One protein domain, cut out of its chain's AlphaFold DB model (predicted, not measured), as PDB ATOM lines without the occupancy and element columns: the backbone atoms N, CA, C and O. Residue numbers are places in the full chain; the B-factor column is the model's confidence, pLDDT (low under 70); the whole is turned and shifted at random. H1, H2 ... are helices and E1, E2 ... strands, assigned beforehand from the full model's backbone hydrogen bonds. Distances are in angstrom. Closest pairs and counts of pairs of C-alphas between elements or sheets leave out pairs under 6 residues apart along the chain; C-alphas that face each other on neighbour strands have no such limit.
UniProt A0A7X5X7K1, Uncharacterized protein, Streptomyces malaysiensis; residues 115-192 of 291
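Overview. This is residues 115 to 192 of the 291 residues of an uncharacterized protein of Streptomyces malaysiensis (UniProt A0A7X5X7K1). One long helix, H2, lies lengthwise over one face of a twisted and curled sheet of four strands, and the opposite face bears no named helix. A short helix, H1, sits off the sheet near the beginning of H2, and residues 120 to 121 of the stretch before H1 pair with the edge strand E4. The printed part has 78 residues with two named helices and four named strands, in the order H1 H2 E1 E2 E3 E4. The sheet has the order E1 E2 E3 E4, is antiparallel throughout, and the class is mixed, helices and strands. The whole is compact, with a radius of gyration of the C-alphas of 11.5 A and spans of 35 by 25 by 19 A.

Along the chain. The printed part begins at Glu 115, and H1 takes residues 124 to 127, with C-alpha 124 at (25.727, 54.486, 145.302). H2, residues 130 to 148, is 26.2 A long and begins with C-alpha 130 at (35.749, 47.349, 151.132). E1 is residues 154 to 158 and E2 is residues 165 to 171, 16.3 A long. E3, residues 174 to 182, is 20.1 A long and bends by 54 degrees at residue 179. E4, residues 186 to 191, is 15.7 A long and ends with C-alpha 191 at (20.576, 29.533, 154.110).

Arrangement. E1 to E4 form a meander, each strand the antiparallel neighbour of the one before, and each successive pair is a hairpin. Between E1 and E2, N 157 and O 168 are 2.8 A apart, within hydrogen-bond range. Between E2 and E3, N 169 and O 176 are 3.0 A apart, and between E3 and E4, N 179 and O 188 are 2.8 A apart, both within hydrogen-bond range. Residues 120 to 121 pair antiparallel with residues 186 to 187 of E4. H2 is on the sheet at a height of 7.9 A, making two layers, a helix on one face of a sheet. It lies over E2 and E3 and runs along the strands, at 17 degrees to E2 on the local plane. The closest C-alphas of H2 and E2 are those of Val 134 and Ser 166, 4.7 A apart. H1 is not on the sheet and is close to but not clearly touching H2, with the closest C-alphas, those of Phe 126 and Arg 133, 6.7 A apart. In H2, 12 of 15 O i to N i+4 pairs are within hydrogen-bond range, and H1 is too short for such a pair.

Size, cuts and confidence. The two C-alphas farthest apart are those of Asp 128 and Arg 172, at 35.3 A. The printed part has no cut, and no link between named elements is long. The mean pLDDT of the printed part is 74.1, with values under 70 at residues 118 to 132, 161 to 162, 172 to 174 and 181 to 185.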
ATOM      1  N   GLU A 115      15.679  34.406 154.324       77.56
ATOM      2  CA  GLU A 115      15.963  34.266 152.888       77.56
ATOM      3  C   GLU A 115      15.071  35.127 151.974       77.56
ATOM      4  O   GLU A 115      15.445  35.440 150.842       77.56
ATOM      5  N   SER A 116      13.906  35.547 152.468       74.19
ATOM      6  CA  SER A 116      12.990  36.439 151.752       74.19
ATOM      7  C   SER A 116      13.410  37.910 151.865       74.19
ATOM      8  O   SER A 116      12.921  38.757 151.121       74.19
ATOM      9  N   ILE A 117      14.382  38.215 152.732       73.44
ATOM     10  CA  ILE A 117      15.058  39.514 152.836       73.44
ATOM     11  C   ILE A 117      16.272  39.501 151.896       73.44
ATOM     12  O   ILE A 117      17.428  39.533 152.319       73.44
ATOM     13  N   THR A 118      16.010  39.377 150.596       60.38
ATOM     14  CA  THR A 118      17.043  39.218 149.555       60.38
ATOM     15  C   THR A 118      17.326  40.500 148.762       60.38
ATOM     16  O   THR A 118      18.123  40.486 147.824       60.38
ATOM     17  N   VAL A 119      16.676  41.620 149.097       57.25
ATOM     18  CA  VAL A 119      16.648  42.818 148.237       57.25
ATOM     19  C   VAL A 119      16.910  44.103 149.024       57.25
ATOM     20  O   VAL A 119      16.185  45.085 148.888       57.25
ATOM     21  N   LEU A 120      17.975  44.132 149.822       60.25
ATOM     22  CA  LEU A 120      18.537  45.410 150.254       60.25
ATOM     23  C   LEU A 120      19.614  45.819 149.243       60.25
ATOM     24  O   LEU A 120      20.527  45.051 148.933       60.25
ATOM     25  N   ARG A 121      19.452  47.007 148.652       59.72
ATOM     26  CA  ARG A 121      20.432  47.600 147.732       59.72
ATOM     27  C   ARG A 121      21.316  48.557 148.508       59.72
ATOM     28  O   ARG A 121      20.810  49.394 149.252       59.72
ATOM     29  N   TYR A 122      22.618  48.484 148.273       59.53
ATOM     30  CA  TYR A 122      23.509  49.559 148.693       59.53
ATOM     31  C   TYR A 122      23.123  50.876 148.005       59.53
ATOM     32  O   TYR A 122      22.761  50.882 146.823       59.53
ATOM     33  N   SER A 123      23.233  52.003 148.713       57.31
ATOM     34  CA  SER A 123      23.238  53.301 148.031       57.31
ATOM     35  C   SER A 123      24.556  53.455 147.249       57.31
ATOM     36  O   SER A 123      25.561  52.812 147.560       57.31
ATOM     37  N   ARG A 124      24.565  54.291 146.202       55.75
ATOM     38  CA  ARG A 124      25.727  54.486 145.302       55.75
ATOM     39  C   ARG A 124      27.027  54.868 146.026       55.75
ATOM     40  O   ARG A 124      28.100  54.609 145.500       55.75
ATOM     41  N   GLU A 125      26.923  55.454 147.213       55.44
ATOM     42  CA  GLU A 125      28.035  55.967 148.028       55.44
ATOM     43  C   GLU A 125      28.855  54.863 148.716       55.44
ATOM     44  O   GLU A 125      29.926  55.121 149.252       55.44
ATOM     45  N   PHE A 126      28.382  53.615 148.695       55.94
ATOM     46  CA  PHE A 126      29.000  52.488 149.407       55.94
ATOM     47  C   PHE A 126      30.065  51.748 148.584       55.94
ATOM     48  O   PHE A 126      30.623  50.741 149.025       55.94
ATOM     49  N   LEU A 127      30.343  52.205 147.361       57.19
ATOM     50  CA  LEU A 127      31.206  51.499 146.416       57.19
ATOM     51  C   LEU A 127      32.711  51.735 146.618       57.19
ATOM     52  O   LEU A 127      33.494  51.076 145.941       57.19
ATOM     53  N   ASP A 128      33.145  52.525 147.600       54.31
ATOM     54  CA  ASP A 128      34.564  52.912 147.691       54.31
ATOM     55  C   ASP A 128      35.343  52.339 148.897       54.31
ATOM     56  O   ASP A 128      36.566  52.447 148.937       54.31
ATOM     57  N   SER A 129      34.703  51.645 149.848       53.50
ATOM     58  CA  SER A 129      35.348  51.199 151.104       53.50
ATOM     59  C   SER A 129      35.072  49.719 151.433       53.50
ATOM     60  O   SER A 129      34.091  49.367 152.076       53.50
ATOM     61  N   GLY A 130      35.953  48.807 151.008       55.16
ATOM     62  CA  GLY A 130      35.749  47.349 151.132       55.16
ATOM     63  C   GLY A 130      35.461  46.810 152.548       55.16
ATOM     64  O   GLY A 130      34.654  45.895 152.674       55.16
ATOM     65  N   LEU A 131      36.057  47.386 153.603       54.03
ATOM     66  CA  LEU A 131      35.819  46.993 155.009       54.03
ATOM     67  C   LEU A 131      34.523  47.587 155.594       54.03
ATOM     68  O   LEU A 131      33.827  46.915 156.346       54.03
ATOM     69  N   ASP A 132      34.148  48.801 155.181       67.69
ATOM     70  CA  ASP A 132      32.903  49.479 155.588       67.69
ATOM     71  C   ASP A 132      31.668  48.731 155.051       67.69
ATOM     72  O   ASP A 132      30.631  48.652 155.698       67.69
ATOM     73  N   ARG A 133      31.776  48.076 153.888       72.19
ATOM     74  CA  ARG A 133      30.655  47.317 153.303       72.19
ATOM     75  C   ARG A 133      30.206  46.123 154.145       72.19
ATOM     76  O   ARG A 133      29.016  45.813 154.172       72.19
ATOM     77  N   VAL A 134      31.134  45.440 154.807       73.56
ATOM     78  CA  VAL A 134      30.842  44.233 155.587       73.56
ATOM     79  C   VAL A 134      30.015  44.598 156.816       73.56
ATOM     80  O   VAL A 134      28.855  44.210 156.913       73.56
ATOM     81  N   GLU A 135      30.568  45.415 157.710       81.38
ATOM     82  CA  GLU A 135      29.884  45.824 158.941       81.38
ATOM     83  C   GLU A 135      28.557  46.521 158.634       81.38
ATOM     84  O   GLU A 135      27.538  46.256 159.266       81.38
ATOM     85  N   LYS A 136      28.533  47.348 157.588       80.12
ATOM     86  CA  LYS A 136      27.352  48.131 157.240       80.12
ATOM     87  C   LYS A 136      26.264  47.325 156.539       80.12
ATOM     88  O   LYS A 136      25.093  47.617 156.748       80.12
ATOM     89  N   SER A 137      26.590  46.297 155.750       81.81
ATOM     90  CA  SER A 137      25.555  45.377 155.238       81.81
ATOM     91  C   SER A 137      24.972  44.499 156.326       81.81
ATOM     92  O   SER A 137      23.767  44.264 156.327       81.81
ATOM     93  N   ALA A 138      25.802  44.049 157.263       87.19
ATOM     94  CA  ALA A 138      25.322  43.340 158.435       87.19
ATOM     95  C   ALA A 138      24.389  44.234 159.270       87.19
ATOM     96  O   ALA A 138      23.286  43.802 159.593       87.19
ATOM     97  N   GLN A 139      24.775  45.491 159.522       86.81
ATOM     98  CA  GLN A 139      23.944  46.463 160.239       86.81
ATOM     99  C   GLN A 139      22.629  46.751 159.509       86.81
ATOM    100  O   GLN A 139      21.565  46.612 160.095       86.81
ATOM    101  N   LEU A 140      22.671  47.081 158.213       85.31
ATOM    102  CA  LEU A 140      21.457  47.361 157.437       85.31
ATOM    103  C   LEU A 140      20.511  46.157 157.383       85.31
ATOM    104  O   LEU A 140      19.292  46.324 157.372       85.31
ATOM    105  N   TRP A 141      21.061  44.941 157.324       88.81
ATOM    106  CA  TRP A 141      20.248  43.734 157.384       88.81
ATOM    107  C   TRP A 141      19.623  43.559 158.771       88.81
ATOM    108  O   TRP A 141      18.436  43.258 158.849       88.81
ATOM    109  N   TRP A 142      20.387  43.789 159.843       87.88
ATOM    110  CA  TRP A 142      19.900  43.747 161.224       87.88
ATOM    111  C   TRP A 142      18.773  44.754 161.469       87.88
ATOM    112  O   TRP A 142      17.689  44.351 161.888       87.88
ATOM    113  N   ASP A 143      18.984  46.026 161.125       85.06
ATOM    114  CA  ASP A 143      18.002  47.105 161.298       85.06
ATOM    115  C   ASP A 143      16.665  46.745 160.630       85.06
ATOM    116  O   ASP A 143      15.579  46.976 161.162       85.06
ATOM    117  N   TYR A 144      16.727  46.139 159.443       82.19
ATOM    118  CA  TYR A 144      15.526  45.754 158.718       82.19
ATOM    119  C   TYR A 144      14.894  44.460 159.253       82.19
ATOM    120  O   TYR A 144      13.689  44.403 159.497       82.19
ATOM    121  N   ALA A 145      15.678  43.397 159.418       82.75
ATOM    122  CA  ALA A 145      15.163  42.083 159.784       82.75
ATOM    123  C   ALA A 145      14.768  42.005 161.262       82.75
ATOM    124  O   ALA A 145      13.695  41.513 161.595       82.75
ATOM    125  N   VAL A 146      15.632  42.479 162.151       82.94
ATOM    126  CA  VAL A 146      15.448  42.355 163.596       82.94
ATOM    127  C   VAL A 146      14.677  43.547 164.137       82.94
ATOM    128  O   VAL A 146      13.662  43.350 164.797       82.94
ATOM    129  N   ASP A 147      15.084  44.775 163.818       81.00
ATOM    130  CA  ASP A 147      14.474  45.939 164.468       81.00
ATOM    131  C   ASP A 147      13.134  46.329 163.829       81.00
ATOM    132  O   ASP A 147      12.177  46.611 164.548       81.00
ATOM    133  N   TYR A 148      13.027  46.299 162.494       77.44
ATOM    134  CA  TYR A 148      11.789  46.647 161.784       77.44
ATOM    135  C   TYR A 148      10.811  45.469 161.634       77.44
ATOM    136  O   TYR A 148       9.619  45.625 161.889       77.44
ATOM    137  N   LEU A 149      11.288  44.288 161.220       73.38
ATOM    138  CA  LEU A 149      10.438  43.096 161.058       73.38
ATOM    139  C   LEU A 149      10.296  42.257 162.337       73.38
ATOM    140  O   LEU A 149       9.529  41.293 162.335       73.38
ATOM    141  N   HIS A 150      11.001  42.607 163.419       76.12
ATOM    142  CA  HIS A 150      10.958  41.886 164.698       76.12
ATOM    143  C   HIS A 150      11.318  40.398 164.572       76.12
ATOM    144  O   HIS A 150      10.756  39.537 165.253       76.12
ATOM    145  N   MET A 151      12.252  40.071 163.676       78.94
ATOM    146  CA  MET A 151      12.715  38.703 163.485       78.94
ATOM    147  C   MET A 151      13.580  38.259 164.665       78.94
ATOM    148  O   MET A 151      14.603  38.865 164.969       78.94
ATOM    149  N   ASN A 152      13.197  37.144 165.290       77.31
ATOM    150  CA  ASN A 152      13.967  36.533 166.373       77.31
ATOM    151  C   ASN A 152      15.209  35.829 165.820       77.31
ATOM    152  O   ASN A 152      15.179  34.639 165.500       77.31
ATOM    153  N   VAL A 153      16.279  36.601 165.674       79.81
ATOM    154  CA  VAL A 153      17.605  36.132 165.284       79.81
ATOM    155  C   VAL A 153      18.425  35.810 166.534       79.81
ATOM    156  O   VAL A 153      18.441  36.562 167.504       79.81
ATOM    157  N   GLU A 154      19.124  34.686 166.493       74.88
ATOM    158  CA  GLU A 154      19.968  34.158 167.561       74.88
ATOM    159  C   GLU A 154      21.422  34.043 167.068       74.88
ATOM    160  O   GLU A 154      21.666  33.928 165.867       74.88
ATOM    161  N   ASP A 155      22.404  34.015 167.976       72.94
ATOM    162  CA  ASP A 155      23.829  33.772 167.650       72.94
ATOM    163  C   ASP A 155      24.380  34.671 166.518       72.94
ATOM    164  O   ASP A 155      25.069  34.213 165.596       72.94
ATOM    165  N   TRP A 156      24.018  35.958 166.555       85.00
ATOM    166  CA  TRP A 156      24.473  36.957 165.588       85.00
ATOM    167  C   TRP A 156      25.964  37.239 165.729       85.00
ATOM    168  O   TRP A 156      26.458  37.569 166.809       85.00
ATOM    169  N   ARG A 157      26.685  37.120 164.615       81.50
ATOM    170  CA  ARG A 157      28.143  37.191 164.555       81.50
ATOM    171  C   ARG A 157      28.559  37.975 163.327       81.50
ATOM    172  O   ARG A 157      28.317  37.526 162.213       81.50
ATOM    173  N   LEU A 158      29.218  39.110 163.524       83.19
ATOM    174  CA  LEU A 158      29.863  39.835 162.431       83.19
ATOM    175  C   LEU A 158      31.052  39.037 161.890       83.19
ATOM    176  O   LEU A 158      31.768  38.383 162.647       83.19
ATOM    177  N   VAL A 159      31.252  39.099 160.576       78.81
ATOM    178  CA  VAL A 159      32.297  38.355 159.870       78.81
ATOM    179  C   VAL A 159      33.143  39.340 159.087       78.81
ATOM    180  O   VAL A 159      32.731  39.785 158.024       78.81
ATOM    181  N   THR A 160      34.310  39.702 159.610       74.25
ATOM    182  CA  THR A 160      35.173  40.737 159.015       74.25
ATOM    183  C   THR A 160      36.215  40.184 158.042       74.25
ATOM    184  O   THR A 160      36.825  40.948 157.298       74.25
ATOM    185  N   ASP A 161      36.408  38.864 158.014       68.38
ATOM    186  CA  ASP A 161      37.481  38.167 157.303       68.38
ATOM    187  C   ASP A 161      36.990  37.197 156.207       68.38
ATOM    188  O   ASP A 161      37.784  36.434 155.656       68.38
ATOM    189  N   HIS A 162      35.703  37.236 155.833       69.50
ATOM    190  CA  HIS A 162      35.129  36.368 154.797       69.50
ATOM    191  C   HIS A 162      34.825  37.116 153.492       69.50
ATOM    192  O   HIS A 162      34.217  38.181 153.492       69.50
ATOM    193  N   ALA A 163      35.173  36.511 152.352       71.19
ATOM    194  CA  ALA A 163      35.103  37.150 151.030       71.19
ATOM    195  C   ALA A 163      33.681  37.434 150.499       71.19
ATOM    196  O   ALA A 163      33.519  38.173 149.528       71.19
ATOM    197  N   GLU A 164      32.654  36.819 151.090       78.94
ATOM    198  CA  GLU A 164      31.261  36.913 150.615       78.94
ATOM    199  C   GLU A 164      30.211  37.171 151.702       78.94
ATOM    200  O   GLU A 164      29.055  37.455 151.373       78.94
ATOM    201  N   TYR A 165      30.577  37.049 152.981       84.12
ATOM    202  CA  TYR A 165      29.622  37.076 154.087       84.12
ATOM    203  C   TYR A 165      29.972  38.184 155.061       84.12
ATOM    204  O   TYR A 165      31.146  38.395 155.343       84.12
ATOM    205  N   SER A 166      28.949  38.867 155.567       86.75
ATOM    206  CA  SER A 166      29.108  39.965 156.521       86.75
ATOM    207  C   SER A 166      28.644  39.641 157.930       86.75
ATOM    208  O   SER A 166      29.134  40.227 158.894       86.75
ATOM    209  N   ALA A 167      27.747  38.671 158.066       87.81
ATOM    210  CA  ALA A 167      27.377  38.119 159.352       87.81
ATOM    211  C   ALA A 167      26.955  36.658 159.220       87.81
ATOM    212  O   ALA A 167      26.445  36.246 158.178       87.81
ATOM    213  N   TYR A 168      27.114  35.900 160.298       84.06
ATOM    214  CA  TYR A 168      26.435  34.633 160.519       84.06
ATOM    215  C   TYR A 168      25.406  34.793 161.618       84.06
ATOM    216  O   TYR A 168      25.600  35.556 162.561       84.06
ATOM    217  N   PHE A 169      24.326  34.037 161.517       82.75
ATOM    218  CA  PHE A 169      23.323  33.991 162.562       82.75
ATOM    219  C   PHE A 169      22.524  32.707 162.495       82.75
ATOM    220  O   PHE A 169      22.598  31.938 161.535       82.75
ATOM    221  N   THR A 170      21.749  32.476 163.538       74.31
ATOM    222  CA  THR A 170      20.800  31.383 163.611       74.31
ATOM    223  C   THR A 170      19.386  31.934 163.639       74.31
ATOM    224  O   THR A 170      19.091  32.955 164.253       74.31
ATOM    225  N   PHE A 171      18.500  31.277 162.910       75.31
ATOM    226  CA  PHE A 171      17.078  31.565 162.923       75.31
ATOM    227  C   PHE A 171      16.352  30.230 162.959       75.31
ATOM    228  O   PHE A 171      16.455  29.440 162.015       75.31
ATOM    229  N   ARG A 172      15.655  29.958 164.069       68.25
ATOM    230  CA  ARG A 172      14.954  28.683 164.317       68.25
ATOM    231  C   ARG A 172      15.888  27.500 164.109       68.25
ATOM    232  O   ARG A 172      15.670  26.649 163.243       68.25
ATOM    233  N   ASP A 173      17.014  27.579 164.819       58.09
ATOM    234  CA  ASP A 173      18.195  26.719 164.748       58.09
ATOM    235  C   ASP A 173      18.847  26.595 163.360       58.09
ATOM    236  O   ASP A 173      19.849  25.892 163.231       58.09
ATOM    237  N   ARG A 174      18.302  27.194 162.289       68.56
ATOM    238  CA  ARG A 174      18.916  27.158 160.963       68.56
ATOM    239  C   ARG A 174      20.024  28.194 160.883       68.56
ATOM    240  O   ARG A 174      19.805  29.334 161.262       68.56
ATOM    241  N   GLU A 175      21.208  27.789 160.430       73.06
ATOM    242  CA  GLU A 175      22.326  28.718 160.263       73.06
ATOM    243  C   GLU A 175      22.186  29.444 158.926       73.06
ATOM    244  O   GLU A 175      21.903  28.839 157.885       73.06
ATOM    245  N   TYR A 176      22.369  30.750 158.989       83.62
ATOM    246  CA  TYR A 176      22.290  31.673 157.878       83.62
ATOM    247  C   TYR A 176      23.558  32.508 157.831       83.62
ATOM    248  O   TYR A 176      24.242  32.705 158.838       83.62
ATOM    249  N   ALA A 177      23.839  33.026 156.644       86.31
ATOM    250  CA  ALA A 177      24.813  34.082 156.461       86.31
ATOM    251  C   ALA A 177      24.159  35.266 155.763       86.31
ATOM    252  O   ALA A 177      23.380  35.075 154.832       86.31
ATOM    253  N   VAL A 178      24.506  36.486 156.156       89.12
ATOM    254  CA  VAL A 178      24.243  37.665 155.332       89.12
ATOM    255  C   VAL A 178      25.283  37.666 154.217       89.12
ATOM    256  O   VAL A 178      26.466  37.895 154.463       89.12
ATOM    257  N   LYS A 179      24.858  37.353 152.990       86.81
ATOM    258  CA  LYS A 179      25.706  37.392 151.796       86.81
ATOM    259  C   LYS A 179      25.638  38.782 151.192       86.81
ATOM    260  O   LYS A 179      24.560  39.219 150.797       86.81
ATOM    261  N   TYR A 180      26.780  39.462 151.105       76.62
ATOM    262  CA  TYR A 180      26.842  40.841 150.611       76.62
ATOM    263  C   TYR A 180      27.201  40.977 149.127       76.62
ATOM    264  O   TYR A 180      27.149  42.077 148.577       76.62
ATOM    265  N   ASN A 181      27.563  39.862 148.488       69.19
ATOM    266  CA  ASN A 181      27.857  39.770 147.061       69.19
ATOM    267  C   ASN A 181      26.786  38.932 146.341       69.19
ATOM    268  O   ASN A 181      27.073  37.898 145.735       69.19
ATOM    269  N   LEU A 182      25.519  39.328 146.478       59.16
ATOM    270  CA  LEU A 182      24.468  38.880 145.570       59.16
ATOM    271  C   LEU A 182      24.536  39.835 144.370       59.16
ATOM    272  O   LEU A 182      24.579  41.050 144.564       59.16
ATOM    273  N   LEU A 183      24.631  39.301 143.150       61.03
ATOM    274  CA  LEU A 183      24.713  40.062 141.892       61.03
ATOM    275  C   LEU A 183      23.846  41.352 141.921       61.03
ATOM    276  O   LEU A 183      22.754  41.356 142.490       61.03
ATOM    277  N   ASP A 184      24.318  42.439 141.298       63.84
ATOM    278  CA  ASP A 184      23.662  43.766 141.254       63.84
ATOM    279  C   ASP A 184      23.615  44.572 142.575       63.84
ATOM    280  O   ASP A 184      22.594  45.192 142.887       63.84
ATOM    281  N   PHE A 185      24.713  44.623 143.342       66.38
ATOM    282  CA  PHE A 185      24.818  45.415 144.589       66.38
ATOM    283  C   PHE A 185      23.769  45.049 145.647       66.38
ATOM    284  O   PHE A 185      23.284  45.916 146.385       66.38
ATOM    285  N   ARG A 186      23.393  43.770 145.698       74.75
ATOM    286  CA  ARG A 186      22.397  43.264 146.636       74.75
ATOM    287  C   ARG A 186      23.063  42.495 147.754       74.75
ATOM    288  O   ARG A 186      24.090  41.840 147.574       74.75
ATOM    289  N   PHE A 187      22.417  42.543 148.901       79.56
ATOM    290  CA  PHE A 187      22.752  41.695 150.021       79.56
ATOM    291  C   PHE A 187      21.485  41.178 150.687       79.56
ATOM    292  O   PHE A 187      20.403  41.756 150.563       79.56
ATOM    293  N   GLY A 188      21.630  40.044 151.355       86.75
ATOM    294  CA  GLY A 188      20.515  39.355 151.976       86.75
ATOM    295  C   GLY A 188      20.959  38.085 152.667       86.75
ATOM    296  O   GLY A 188      22.092  37.628 152.494       86.75
ATOM    297  N   ALA A 189      20.065  37.508 153.460       87.31
ATOM    298  CA  ALA A 189      20.379  36.268 154.138       87.31
ATOM    299  C   ALA A 189      20.279  35.084 153.176       87.31
ATOM    300  O   ALA A 189      19.317  34.937 152.425       87.31
ATOM    301  N   VAL A 190      21.270  34.207 153.233       83.69
ATOM    302  CA  VAL A 190      21.281  32.924 152.538       83.69
ATOM    303  C   VAL A 190      21.306  31.809 153.568       83.69
ATOM    304  O   VAL A 190      22.014  31.885 154.576       83.69
ATOM    305  N   LYS A 191      20.516  30.764 153.319       79.50
ATOM    306  CA  LYS A 191      20.576  29.533 154.110       79.50
ATOM    307  C   LYS A 191      21.951  28.915 153.919       79.50
ATOM    308  O   LYS A 191      22.348  28.670 152.780       79.50
ATOM    309  N   LEU A 192      22.651  28.621 155.011       71.75
ATOM    310  CA  LEU A 192      23.854  27.807 154.909       71.75
ATOM    311  C   LEU A 192      23.468  26.332 154.710       71.75
ATOM    312  O   LEU A 192      22.418  25.910 155.218       71.75
TER     313      LEU A 192